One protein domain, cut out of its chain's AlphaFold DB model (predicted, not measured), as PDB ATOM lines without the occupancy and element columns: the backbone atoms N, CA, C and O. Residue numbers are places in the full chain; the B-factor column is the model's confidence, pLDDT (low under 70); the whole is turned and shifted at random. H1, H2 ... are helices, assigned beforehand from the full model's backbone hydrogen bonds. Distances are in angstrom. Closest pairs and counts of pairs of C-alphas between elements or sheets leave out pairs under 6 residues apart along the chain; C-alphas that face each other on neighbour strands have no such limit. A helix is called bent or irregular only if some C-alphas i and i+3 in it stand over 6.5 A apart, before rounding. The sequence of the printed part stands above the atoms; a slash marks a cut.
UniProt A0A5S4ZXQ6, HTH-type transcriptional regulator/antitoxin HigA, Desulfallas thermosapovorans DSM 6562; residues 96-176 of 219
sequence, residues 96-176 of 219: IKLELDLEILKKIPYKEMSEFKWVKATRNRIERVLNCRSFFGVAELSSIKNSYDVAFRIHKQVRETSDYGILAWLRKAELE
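What this domain is: This is residues 96 to 176 of the 219 residues of the protein "HTH-type transcriptional regulator/antitoxin HigA" of Desulfallas thermosapovorans DSM 6562 (UniProt A0A5S4ZXQ6). Five short helices, set mostly crosswise, make a small cluster: H3 has H1, H4 and H5 around it, and H2 and H4 lie on opposite sides of the body. A long loop, residues 148 to 162, swings away between H4 and H5, and its residues 155 to 161 stick out. The printed part has 81 residues, with helices H1 to H5 in chain order and no named strand, and is all helix. It is compact, with a radius of gyration of the C-alphas of 12.6 A and spans of 35 by 27 by 25 A.

Where its parts are: H5, the longest helix, is residues 163 to 176, 20.3 A long, from C-alpha 163 at (-47.649, 33.877, 36.278) to C-alpha 176 at (-30.515, 37.623, 26.110). H3 is residues 125 to 136, 16.6 A. H1 is residues 96 to 105, 14.5 A, beginning at C-alpha 96 at (-61.842, 28.749, 18.069). H4 is residues 141 to 147 and H2 residues 110 to 115. H4 is irregular: C-alphas 142 and 145 are 7.0 A apart.

How they stand to each other: H5, with residues 168 to 171 alone, only just touches residues 135 to 136 of H3, with 3 pairs of C-alphas within 8 A; the closest, Phe 136 and Arg 171, are 6.4 A apart. H3, the hub, touches H4 at a shallow tilt of 15 degrees, the same way; their closest C-alphas, Arg 133 and Leu 141, are 6.1 A apart. H1 touches H4, with the C-alphas of Asp 101 and Leu 141 closest at 5.5 A. H1 also touches residues 125 to 129 of H3, closest at the C-alphas of Leu 105 and Val 129, 6.7 A. H2 is close to but not clearly touching H3, with the C-alphas of Tyr 110 and Arg 128 closest at 7.7 A. Every O i to N i+4 pair is within hydrogen-bond range in H2, H3 and H5; H1 has 5 of 6, and H4 has 1 of 3 beside 3 of 4 O i to N i+3 pairs.

The domain as a whole: The two C-alphas farthest apart, Ile 96 and Gln 157, are 37.4 A apart. The printed part has no cut, and the link from H4 to H5 is long. The pLDDT is under 70 at residues 96 to 97 and 154 to 162.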
ATOM      1  N   ILE A  96     -62.009  29.602  16.876       58.78
ATOM      2  CA  ILE A  96     -61.842  28.749  18.069       58.78
ATOM      3  C   ILE A  96     -60.438  28.877  18.684       58.78
ATOM      4  O   ILE A  96     -60.298  29.011  19.901       58.78
ATOM      5  N   LYS A  97     -59.376  28.853  17.866       66.19
ATOM      6  CA  LYS A  97     -57.991  28.989  18.367       66.19
ATOM      7  C   LYS A  97     -57.716  30.403  18.863       66.19
ATOM      8  O   LYS A  97     -56.966  30.600  19.820       66.19
ATOM      9  N   LEU A  98     -58.341  31.385  18.217       71.44
ATOM     10  CA  LEU A  98     -58.201  32.782  18.582       71.44
ATOM     11  C   LEU A  98     -58.848  33.072  19.943       71.44
ATOM     12  O   LEU A  98     -58.270  33.816  20.730       71.44
ATOM     13  N   GLU A  99     -59.995  32.469  20.260       79.31
ATOM     14  CA  GLU A  99     -60.694  32.700  21.530       79.31
ATOM     15  C   GLU A  99     -59.847  32.308  22.753       79.31
ATOM     16  O   GLU A  99     -59.647  33.124  23.658       79.31
ATOM     17  N   LEU A 100     -59.265  31.103  22.756       80.81
ATOM     18  CA  LEU A 100     -58.430  30.634  23.867       80.81
ATOM     19  C   LEU A 100     -57.184  31.512  24.059       80.81
ATOM     20  O   LEU A 100     -56.825  31.878  25.184       80.81
ATOM     21  N   ASP A 101     -56.543  31.893  22.956       84.06
ATOM     22  CA  ASP A 101     -55.385  32.778  22.984       84.06
ATOM     23  C   ASP A 101     -55.740  34.184  23.476       84.06
ATOM     24  O   ASP A 101     -54.956  34.796  24.202       84.06
ATOM     25  N   LEU A 102     -56.924  34.699  23.138       85.81
ATOM     26  CA  LEU A 102     -57.395  35.988  23.640       85.81
ATOM     27  C   LEU A 102     -57.633  35.959  25.154       85.81
ATOM     28  O   LEU A 102     -57.307  36.940  25.830       85.81
ATOM     29  N   GLU A 103     -58.135  34.853  25.708       87.44
ATOM     30  CA  GLU A 103     -58.276  34.692  27.161       87.44
ATOM     31  C   GLU A 103     -56.921  34.665  27.878       87.44
ATOM     32  O   GLU A 103     -56.757  35.260  28.949       87.44
ATOM     33  N   ILE A 104     -55.914  34.027  27.280       88.56
ATOM     34  CA  ILE A 104     -54.554  34.011  27.828       88.56
ATOM     35  C   ILE A 104     -53.888  35.379  27.674       88.56
ATOM     36  O   ILE A 104     -53.233  35.849  28.605       88.56
ATOM     37  N   LEU A 105     -54.109  36.068  26.552       89.75
ATOM     38  CA  LEU A 105     -53.564  37.398  26.291       89.75
ATOM     39  C   LEU A 105     -53.967  38.414  27.369       89.75
ATOM     40  O   LEU A 105     -53.161  39.282  27.698       89.75
ATOM     41  N   LYS A 106     -55.168  38.299  27.955       89.56
ATOM     42  CA  LYS A 106     -55.604  39.149  29.083       89.56
ATOM     43  C   LYS A 106     -54.704  39.013  30.314       89.56
ATOM     44  O   LYS A 106     -54.599  39.955  31.090       89.56
ATOM     45  N   LYS A 107     -54.066  37.853  30.496       89.00
ATOM     46  CA  LYS A 107     -53.173  37.553  31.626       89.00
ATOM     47  C   LYS A 107     -51.722  37.956  31.344       89.00
ATOM     48  O   LYS A 107     -50.932  38.056  32.281       89.00
ATOM     49  N   ILE A 108     -51.357  38.183  30.081       90.69
ATOM     50  CA  ILE A 108     -50.005  38.582  29.675       90.69
ATOM     51  C   ILE A 108     -49.862  40.113  29.796       90.69
ATOM     52  O   ILE A 108     -50.677  40.838  29.214       90.69
ATOM     53  N   PRO A 109     -48.812  40.635  30.467       91.75
ATOM     54  CA  PRO A 109     -48.549  42.075  30.590       91.75
ATOM     55  C   PRO A 109     -47.991  42.667  29.280       91.75
ATOM     56  O   PRO A 109     -46.838  43.080  29.171       91.75
ATOM     57  N   TYR A 110     -48.807  42.650  28.222       91.56
ATOM     58  CA  TYR A 110     -48.379  43.040  26.877       91.56
ATOM     59  C   TYR A 110     -47.951  44.506  26.786       91.56
ATOM     60  O   TYR A 110     -47.044  44.845  26.029       91.56
ATOM     61  N   LYS A 111     -48.646  45.385  27.519       91.38
ATOM     62  CA  LYS A 111     -48.389  46.825  27.494       91.38
ATOM     63  C   LYS A 111     -46.974  47.095  27.993       91.38
ATOM     64  O   LYS A 111     -46.189  47.702  27.273       91.38
ATOM     65  N   GLU A 112     -46.634  46.529  29.141       91.06
ATOM     66  CA  GLU A 112     -45.319  46.592  29.766       91.06
ATOM     67  C   GLU A 112     -44.255  45.991  28.838       91.06
ATOM     68  O   GLU A 112     -43.240  46.623  28.559       91.06
ATOM     69  N   MET A 113     -44.514  44.809  28.264       93.50
ATOM     70  CA  MET A 113     -43.599  44.184  27.297       93.50
ATOM     71  C   MET A 113     -43.336  45.083  26.076       93.50
ATOM     72  O   MET A 113     -42.208  45.146  25.580       93.50
ATOM     73  N   SER A 114     -44.360  45.784  25.579       93.31
ATOM     74  CA  SER A 114     -44.211  46.725  24.464       93.31
ATOM     75  C   SER A 114     -43.453  47.996  24.858       93.31
ATOM     76  O   SER A 114     -42.623  48.473  24.085       93.31
ATOM     77  N   GLU A 115     -43.666  48.508  26.073       93.69
ATOM     78  CA  GLU A 115     -42.952  49.670  26.619       93.69
ATOM     79  C   GLU A 115     -41.458  49.363  26.795       93.69
ATOM     80  O   GLU A 115     -40.603  50.171  26.428       93.69
ATOM     81  N   PHE A 116     -41.129  48.143  27.235       92.31
ATOM     82  CA  PHE A 116     -39.756  47.634  27.286       92.31
ATOM     83  C   PHE A 116     -39.166  47.270  25.913       92.31
ATOM     84  O   PHE A 116     -38.020  46.818  25.840       92.31
ATOM     85  N   LYS A 117     -39.913  47.469  24.817       93.19
ATOM     86  CA  LYS A 117     -39.514  47.151  23.434       93.19
ATOM     87  C   LYS A 117     -39.170  45.674  23.215       93.19
ATOM     88  O   LYS A 117     -38.344  45.346  22.367       93.19
ATOM     89  N   TRP A 118     -39.784  44.769  23.977       93.50
ATOM     90  CA  TRP A 118     -39.622  43.326  23.770       93.50
ATOM     91  C   TRP A 118     -40.520  42.805  22.653       93.50
ATOM     92  O   TRP A 118     -40.165  41.851  21.967       93.50
ATOM     93  N   VAL A 119     -41.672  43.450  22.466       93.31
ATOM     94  CA  VAL A 119     -42.643  43.163  21.407       93.31
ATOM     95  C   VAL A 119     -43.055  44.454  20.703       93.31
ATOM     96  O   VAL A 119     -42.952  45.545  21.266       93.31
ATOM     97  N   LYS A 120     -43.537  44.339  19.463       92.00
ATOM     98  CA  LYS A 120     -44.025  45.481  18.682       92.00
ATOM     99  C   LYS A 120     -45.302  46.054  19.306       92.00
ATOM    100  O   LYS A 120     -46.261  45.324  19.531       92.00
ATOM    101  N   ALA A 121     -45.344  47.365  19.532       91.75
ATOM    102  CA  ALA A 121     -46.548  48.034  20.017       91.75
ATOM    103  C   ALA A 121     -47.651  48.021  18.944       91.75
ATOM    104  O   ALA A 121     -47.447  48.480  17.821       91.75
ATOM    105  N   THR A 122     -48.829  47.504  19.294       90.25
ATOM    106  CA  THR A 122     -49.992  47.453  18.400       90.25
ATOM    107  C   THR A 122     -51.302  47.440  19.188       90.25
ATOM    108  O   THR A 122     -51.360  46.990  20.336       90.25
ATOM    109  N   ARG A 123     -52.366  47.949  18.559       86.19
ATOM    110  CA  ARG A 123     -53.744  47.912  19.075       86.19
ATOM    111  C   ARG A 123     -54.540  46.720  18.536       86.19
ATOM    112  O   ARG A 123     -55.574  46.383  19.109       86.19
ATOM    113  N   ASN A 124     -54.075  46.082  17.459       86.94
ATOM    114  CA  ASN A 124     -54.764  44.953  16.844       86.94
ATOM    115  C   ASN A 124     -54.606  43.701  17.720       86.94
ATOM    116  O   ASN A 124     -53.492  43.259  17.982       86.94
ATOM    117  N   ARG A 125     -55.727  43.123  18.169       86.06
ATOM    118  CA  ARG A 125     -55.737  41.964  19.076       86.06
ATOM    119  C   ARG A 125     -55.049  40.734  18.475       86.06
ATOM    120  O   ARG A 125     -54.290  40.083  19.182       86.06
ATOM    121  N   ILE A 126     -55.257  40.466  17.187       83.31
ATOM    122  CA  ILE A 126     -54.643  39.333  16.477       83.31
ATOM    123  C   ILE A 126     -53.128  39.535  16.407       83.31
ATOM    124  O   ILE A 126     -52.356  38.648  16.760       83.31
ATOM    125  N   GLU A 127     -52.684  40.741  16.047       86.38
ATOM    126  CA  GLU A 127     -51.253  41.061  15.995       86.38
ATOM    127  C   GLU A 127     -50.595  40.944  17.383       86.38
ATOM    128  O   GLU A 127     -49.464  40.475  17.492       86.38
ATOM    129  N   ARG A 128     -51.309  41.286  18.467       90.50
ATOM    130  CA  ARG A 128     -50.822  41.064  19.840       90.50
ATOM    131  C   ARG A 128     -50.600  39.582  20.143       90.50
ATOM    132  O   ARG A 128     -49.556  39.254  20.701       90.50
ATOM    133  N   VAL A 129     -51.538  38.709  19.767       89.19
ATOM    134  CA  VAL A 129     -51.402  37.249  19.933       89.19
ATOM    135  C   VAL A 129     -50.181  36.736  19.171       89.19
ATOM    136  O   VAL A 129     -49.327  36.080  19.767       89.19
ATOM    137  N   LEU A 130     -50.040  37.101  17.894       87.69
ATOM    138  CA  LEU A 130     -48.905  36.686  17.061       87.69
ATOM    139  C   LEU A 130     -47.560  37.172  17.622       87.69
ATOM    140  O   LEU A 130     -46.590  36.411  17.674       87.69
ATOM    141  N   ASN A 131     -47.509  38.417  18.106       91.50
ATOM    142  CA  ASN A 131     -46.326  38.978  18.759       91.50
ATOM    143  C   ASN A 131     -45.980  38.222  20.053       91.50
ATOM    144  O   ASN A 131     -44.806  37.948  20.297       91.50
ATOM    145  N   CYS A 132     -46.978  37.850  20.864       91.50
ATOM    146  CA  CYS A 132     -46.768  37.024  22.055       91.50
ATOM    147  C   CYS A 132     -46.242  35.634  21.693       91.50
ATOM    148  O   CYS A 132     -45.214  35.232  22.231       91.50
ATOM    149  N   ARG A 133     -46.897  34.922  20.767       91.19
ATOM    150  CA  ARG A 133     -46.468  33.590  20.308       91.19
ATOM    151  C   ARG A 133     -45.011  33.612  19.845       91.19
ATOM    152  O   ARG A 133     -44.200  32.810  20.304       91.19
ATOM    153  N   SER A 134     -44.655  34.614  19.038       90.94
ATOM    154  CA  SER A 134     -43.287  34.819  18.546       90.94
ATOM    155  C   SER A 134     -42.286  35.102  19.672       90.94
ATOM    156  O   SER A 134     -41.201  34.528  19.688       90.94
ATOM    157  N   PHE A 135     -42.640  35.955  20.640       93.50
ATOM    158  CA  PHE A 135     -41.776  36.282  21.779       93.50
ATOM    159  C   PHE A 135     -41.534  35.072  22.694       93.50
ATOM    160  O   PHE A 135     -40.389  34.755  23.031       93.50
ATOM    161  N   PHE A 136     -42.607  34.368  23.061       91.25
ATOM    162  CA  PHE A 136     -42.543  33.170  23.896       91.25
ATOM    163  C   PHE A 136     -41.960  31.954  23.164       91.25
ATOM    164  O   PHE A 136     -41.514  31.025  23.828       91.25
ATOM    165  N   GLY A 137     -41.900  31.981  21.828       89.25
ATOM    166  CA  GLY A 137     -41.406  30.869  21.015       89.25
ATOM    167  C   GLY A 137     -42.353  29.668  21.015       89.25
ATOM    168  O   GLY A 137     -41.889  28.535  21.000       89.25
ATOM    169  N   VAL A 138     -43.664  29.916  21.071       89.38
ATOM    170  CA  VAL A 138     -44.710  28.884  21.169       89.38
ATOM    171  C   VAL A 138     -45.665  28.957  19.980       89.38
ATOM    172  O   VAL A 138     -45.929  30.041  19.461       89.38
ATOM    173  N   ALA A 139     -46.213  27.810  19.570       85.19
ATOM    174  CA  ALA A 139     -47.226  27.750  18.514       85.19
ATOM    175  C   ALA A 139     -48.577  28.330  18.972       85.19
ATOM    176  O   ALA A 139     -49.235  29.029  18.210       85.19
ATOM    177  N   GLU A 140     -48.952  28.095  20.233       87.50
ATOM    178  CA  GLU A 140     -50.195  28.568  20.857       87.50
ATOM    179  C   GLU A 140     -49.895  29.139  22.248       87.50
ATOM    180  O   GLU A 140     -49.003  28.642  22.945       87.50
ATOM    181  N   LEU A 141     -50.638  30.160  22.697       87.81
ATOM    182  CA  LEU A 141     -50.387  30.763  24.014       87.81
ATOM    183  C   LEU A 141     -50.753  29.811  25.163       87.81
ATOM    184  O   LEU A 141     -50.180  29.906  26.248       87.81
ATOM    185  N   SER A 142     -51.651  28.854  24.909       87.06
ATOM    186  CA  SER A 142     -51.997  27.738  25.805       87.06
ATOM    187  C   SER A 142     -50.772  26.930  26.239       87.06
ATOM    188  O   SER A 142     -50.692  26.474  27.380       87.06
ATOM    189  N   SER A 143     -49.784  26.812  25.352       87.44
ATOM    190  CA  SER A 143     -48.595  25.993  25.566       87.44
ATOM    191  C   SER A 143     -47.553  26.661  26.459       87.44
ATOM    192  O   SER A 143     -46.695  25.961  26.985       87.44
ATOM    193  N   ILE A 144     -47.646  27.980  26.694       86.81
ATOM    194  CA  ILE A 144     -46.648  28.737  27.469       86.81
ATOM    195  C   ILE A 144     -46.389  28.070  28.818       86.81
ATOM    196  O   ILE A 144     -45.244  27.787  29.141       86.81
ATOM    197  N   LYS A 145     -47.431  27.770  29.600       83.31
ATOM    198  CA  LYS A 145     -47.247  27.178  30.935       83.31
ATOM    199  C   LYS A 145     -46.618  25.783  30.895       83.31
ATOM    200  O   LYS A 145     -45.875  25.444  31.803       83.31
ATOM    201  N   ASN A 146     -46.885  25.008  29.846       82.12
ATOM    202  CA  ASN A 146     -46.338  23.659  29.690       82.12
ATOM    203  C   ASN A 146     -44.882  23.673  29.201       82.12
ATOM    204  O   ASN A 146     -44.174  22.687  29.374       82.12
ATOM    205  N   SER A 147     -44.433  24.766  28.577       79.88
ATOM    206  CA  SER A 147     -43.064  24.899  28.067       79.88
ATOM    207  C   SER A 147     -42.031  25.231  29.147       79.88
ATOM    208  O   SER A 147     -40.842  25.037  28.905       79.88
ATOM    209  N   TYR A 148     -42.454  25.720  30.317       78.56
ATOM    210  CA  TYR A 148     -41.546  26.106  31.398       78.56
ATOM    211  C   TYR A 148     -41.824  25.286  32.658       78.56
ATOM    212  O   TYR A 148     -42.820  25.510  33.341       78.56
ATOM    213  N   ASP A 149     -40.900  24.393  33.006       71.69
ATOM    214  CA  ASP A 149     -40.888  23.717  34.305       71.69
ATOM    215  C   ASP A 149     -40.035  24.524  35.292       71.69
ATOM    216  O   ASP A 149     -38.841  24.282  35.480       71.69
ATOM    217  N   VAL A 150     -40.626  25.589  35.841       70.62
ATOM    218  CA  VAL A 150     -39.921  26.525  36.721       70.62
ATOM    219  C   VAL A 150     -40.634  26.716  38.049       70.62
ATOM    220  O   VAL A 150     -41.810  27.065  38.118       70.62
ATOM    221  N   ALA A 151     -39.875  26.561  39.132       70.31
ATOM    222  CA  ALA A 151     -40.301  26.934  40.470       70.31
ATOM    223  C   ALA A 151     -39.828  28.360  40.775       70.31
ATOM    224  O   ALA A 151     -38.628  28.628  40.849       70.31
ATOM    225  N   PHE A 152     -40.763  29.283  40.986       71.62
ATOM    226  CA  PHE A 152     -40.460  30.650  41.408       71.62
ATOM    227  C   PHE A 152     -40.985  30.922  42.820       71.62
ATOM    228  O   PHE A 152     -41.988  30.366  43.266       71.62
ATOM    229  N   ARG A 153     -40.291  31.801  43.550       70.00
ATOM    230  CA  ARG A 153     -40.691  32.244  44.890       70.00
ATOM    231  C   ARG A 153     -41.417  33.582  44.785       70.00
ATOM    232  O   ARG A 153     -40.821  34.564  44.353       70.00
ATOM    233  N   ILE A 154     -42.659  33.640  45.263       65.31
ATOM    234  CA  ILE A 154     -43.425  34.889  45.395       65.31
ATOM    235  C   ILE A 154     -43.427  35.328  46.863       65.31
ATOM    236  O   ILE A 154     -43.624  34.519  47.772       65.31
ATOM    237  N   HIS A 155     -43.196  36.618  47.111       67.44
ATOM    238  CA  HIS A 155     -43.308  37.199  48.449       67.44
ATOM    239  C   HIS A 155     -44.785  37.349  48.853       67.44
ATOM    240  O   HIS A 155     -45.574  37.915  48.102       67.44
ATOM    241  N   LYS A 156     -45.157  36.903  50.064       62.69
ATOM    242  CA  LYS A 156     -46.557  36.831  50.550       62.69
ATOM    243  C   LYS A 156     -47.354  38.145  50.475       62.69
ATOM    244  O   LYS A 156     -48.577  38.095  50.453       62.69
ATOM    245  N   GLN A 157     -46.689  39.303  50.479       64.56
ATOM    246  CA  GLN A 157     -47.351  40.618  50.439       64.56
ATOM    247  C   GLN A 157     -47.581  41.164  49.020       64.56
ATOM    248  O   GLN A 157     -48.256  42.179  48.868       64.56
ATOM    249  N   VAL A 158     -47.040  40.518  47.982       61.56
ATOM    250  CA  VAL A 158     -47.284  40.920  46.593       61.56
ATOM    251  C   VAL A 158     -48.627  40.335  46.167       61.56
ATOM    252  O   VAL A 158     -48.743  39.139  45.904       61.56
ATOM    253  N   ARG A 159     -49.660  41.182  46.145       50.91
ATOM    254  CA  ARG A 159     -50.969  40.839  45.585       50.91
ATOM    255  C   ARG A 159     -50.818  40.702  44.070       50.91
ATOM    256  O   ARG A 159     -50.495  41.675  43.402       50.91
ATOM    257  N   GLU A 160     -51.022  39.485  43.573       56.25
ATOM    258  CA  GLU A 160     -51.218  39.158  42.153       56.25
ATOM    259  C   GLU A 160     -50.048  39.525  41.223       56.25
ATOM    260  O   GLU A 160     -50.136  40.400  40.366       56.25
ATOM    261  N   THR A 161     -48.937  38.786  41.326       58.28
ATOM    262  CA  THR A 161     -48.047  38.664  40.160       58.28
ATOM    263  C   THR A 161     -48.704  37.714  39.169       58.28
ATOM    264  O   THR A 161     -49.025  36.580  39.515       58.28
ATOM    265  N   SER A 162     -48.941  38.171  37.939       68.00
ATOM    266  CA  SER A 162     -49.381  37.268  36.874       68.00
ATOM    267  C   SER A 162     -48.269  36.258  36.595       68.00
ATOM    268  O   SER A 162     -47.150  36.668  36.275       68.00
ATOM    269  N   ASP A 163     -48.575  34.957  36.661       80.12
ATOM    270  CA  ASP A 163     -47.649  33.877  36.278       80.12
ATOM    271  C   ASP A 163     -46.983  34.174  34.924       80.12
ATOM    272  O   ASP A 163     -45.779  34.010  34.746       80.12
ATOM    273  N   TYR A 164     -47.759  34.700  33.973       87.00
ATOM    274  CA  TYR A 164     -47.285  35.043  32.634       87.00
ATOM    275  C   TYR A 164     -46.310  36.223  32.616       87.00
ATOM    276  O   TYR A 164     -45.479  36.306  31.717       87.00
ATOM    277  N   GLY A 165     -46.378  37.124  33.597       88.00
ATOM    278  CA  GLY A 165     -45.389  38.187  33.760       88.00
ATOM    279  C   GLY A 165     -44.031  37.641  34.191       88.00
ATOM    280  O   GLY A 165     -43.006  38.056  33.654       88.00
ATOM    281  N   ILE A 166     -44.018  36.659  35.096       86.94
ATOM    282  CA  ILE A 166     -42.787  35.965  35.500       86.94
ATOM    283  C   ILE A 166     -42.207  35.199  34.307       86.94
ATOM    284  O   ILE A 166     -41.021  35.335  34.007       86.94
ATOM    285  N   LEU A 167     -43.049  34.466  33.574       89.44
ATOM    286  CA  LEU A 167     -42.629  33.745  32.369       89.44
ATOM    287  C   LEU A 167     -42.127  34.692  31.267       89.44
ATOM    288  O   LEU A 167     -41.184  34.353  30.559       89.44
ATOM    289  N   ALA A 168     -42.692  35.898  31.139       91.75
ATOM    290  CA  ALA A 168     -42.202  36.898  30.190       91.75
ATOM    291  C   ALA A 168     -40.772  37.348  30.522       91.75
ATOM    292  O   ALA A 168     -39.927  37.440  29.631       91.75
ATOM    293  N   TRP A 169     -40.486  37.591  31.803       90.88
ATOM    294  CA  TRP A 169     -39.135  37.913  32.267       90.88
ATOM    295  C   TRP A 169     -38.163  36.752  32.084       90.88
ATOM    296  O   TRP A 169     -37.038  36.973  31.636       90.88
ATOM    297  N   LEU A 170     -38.596  35.527  32.388       90.31
ATOM    298  CA  LEU A 170     -37.793  34.327  32.179       90.31
ATOM    299  C   LEU A 170     -37.413  34.183  30.704       90.31
ATOM    300  O   LEU A 170     -36.231  34.105  30.377       90.31
ATOM    301  N   ARG A 171     -38.398  34.273  29.807       92.56
ATOM    302  CA  ARG A 171     -38.153  34.231  28.368       92.56
ATOM    303  C   ARG A 171     -37.221  35.347  27.912       92.56
ATOM    304  O   ARG A 171     -36.338  35.132  27.084       92.56
ATOM    305  N   LYS A 172     -37.380  36.556  28.452       93.69
ATOM    306  CA  LYS A 172     -36.470  37.658  28.138       93.69
ATOM    307  C   LYS A 172     -35.032  37.328  28.543       93.69
ATOM    308  O   LYS A 172     -34.119  37.596  27.764       93.69
ATOM    309  N   ALA A 173     -34.833  36.751  29.726       89.94
ATOM    310  CA  ALA A 173     -33.517  36.337  30.195       89.94
ATOM    311  C   ALA A 173     -32.905  35.257  29.289       89.94
ATOM    312  O   ALA A 173     -31.738  35.376  28.931       89.94
ATOM    313  N   GLU A 174     -33.690  34.272  28.845       89.69
ATOM    314  CA  GLU A 174     -33.244  33.257  27.878       89.69
ATOM    315  C   GLU A 174     -32.808  33.876  26.548       89.69
ATOM    316  O   GLU A 174     -31.722  33.584  26.056       89.69
ATOM    317  N   LEU A 175     -33.626  34.766  25.976       91.56
ATOM    318  CA  LEU A 175     -33.324  35.416  24.697       91.56
ATOM    319  C   LEU A 175     -32.064  36.287  24.759       91.56
ATOM    320  O   LEU A 175     -31.362  36.416  23.758       91.56
ATOM    321  N   GLU A 176     -31.780  36.911  25.903       89.88
ATOM    322  CA  GLU A 176     -30.515  37.623  26.110       89.88
ATOM    323  C   GLU A 176     -29.350  36.658  26.366       89.88
ATOM    324  O   GLU A 176     -28.261  36.885  25.848       89.88
TER     325      GLU A 176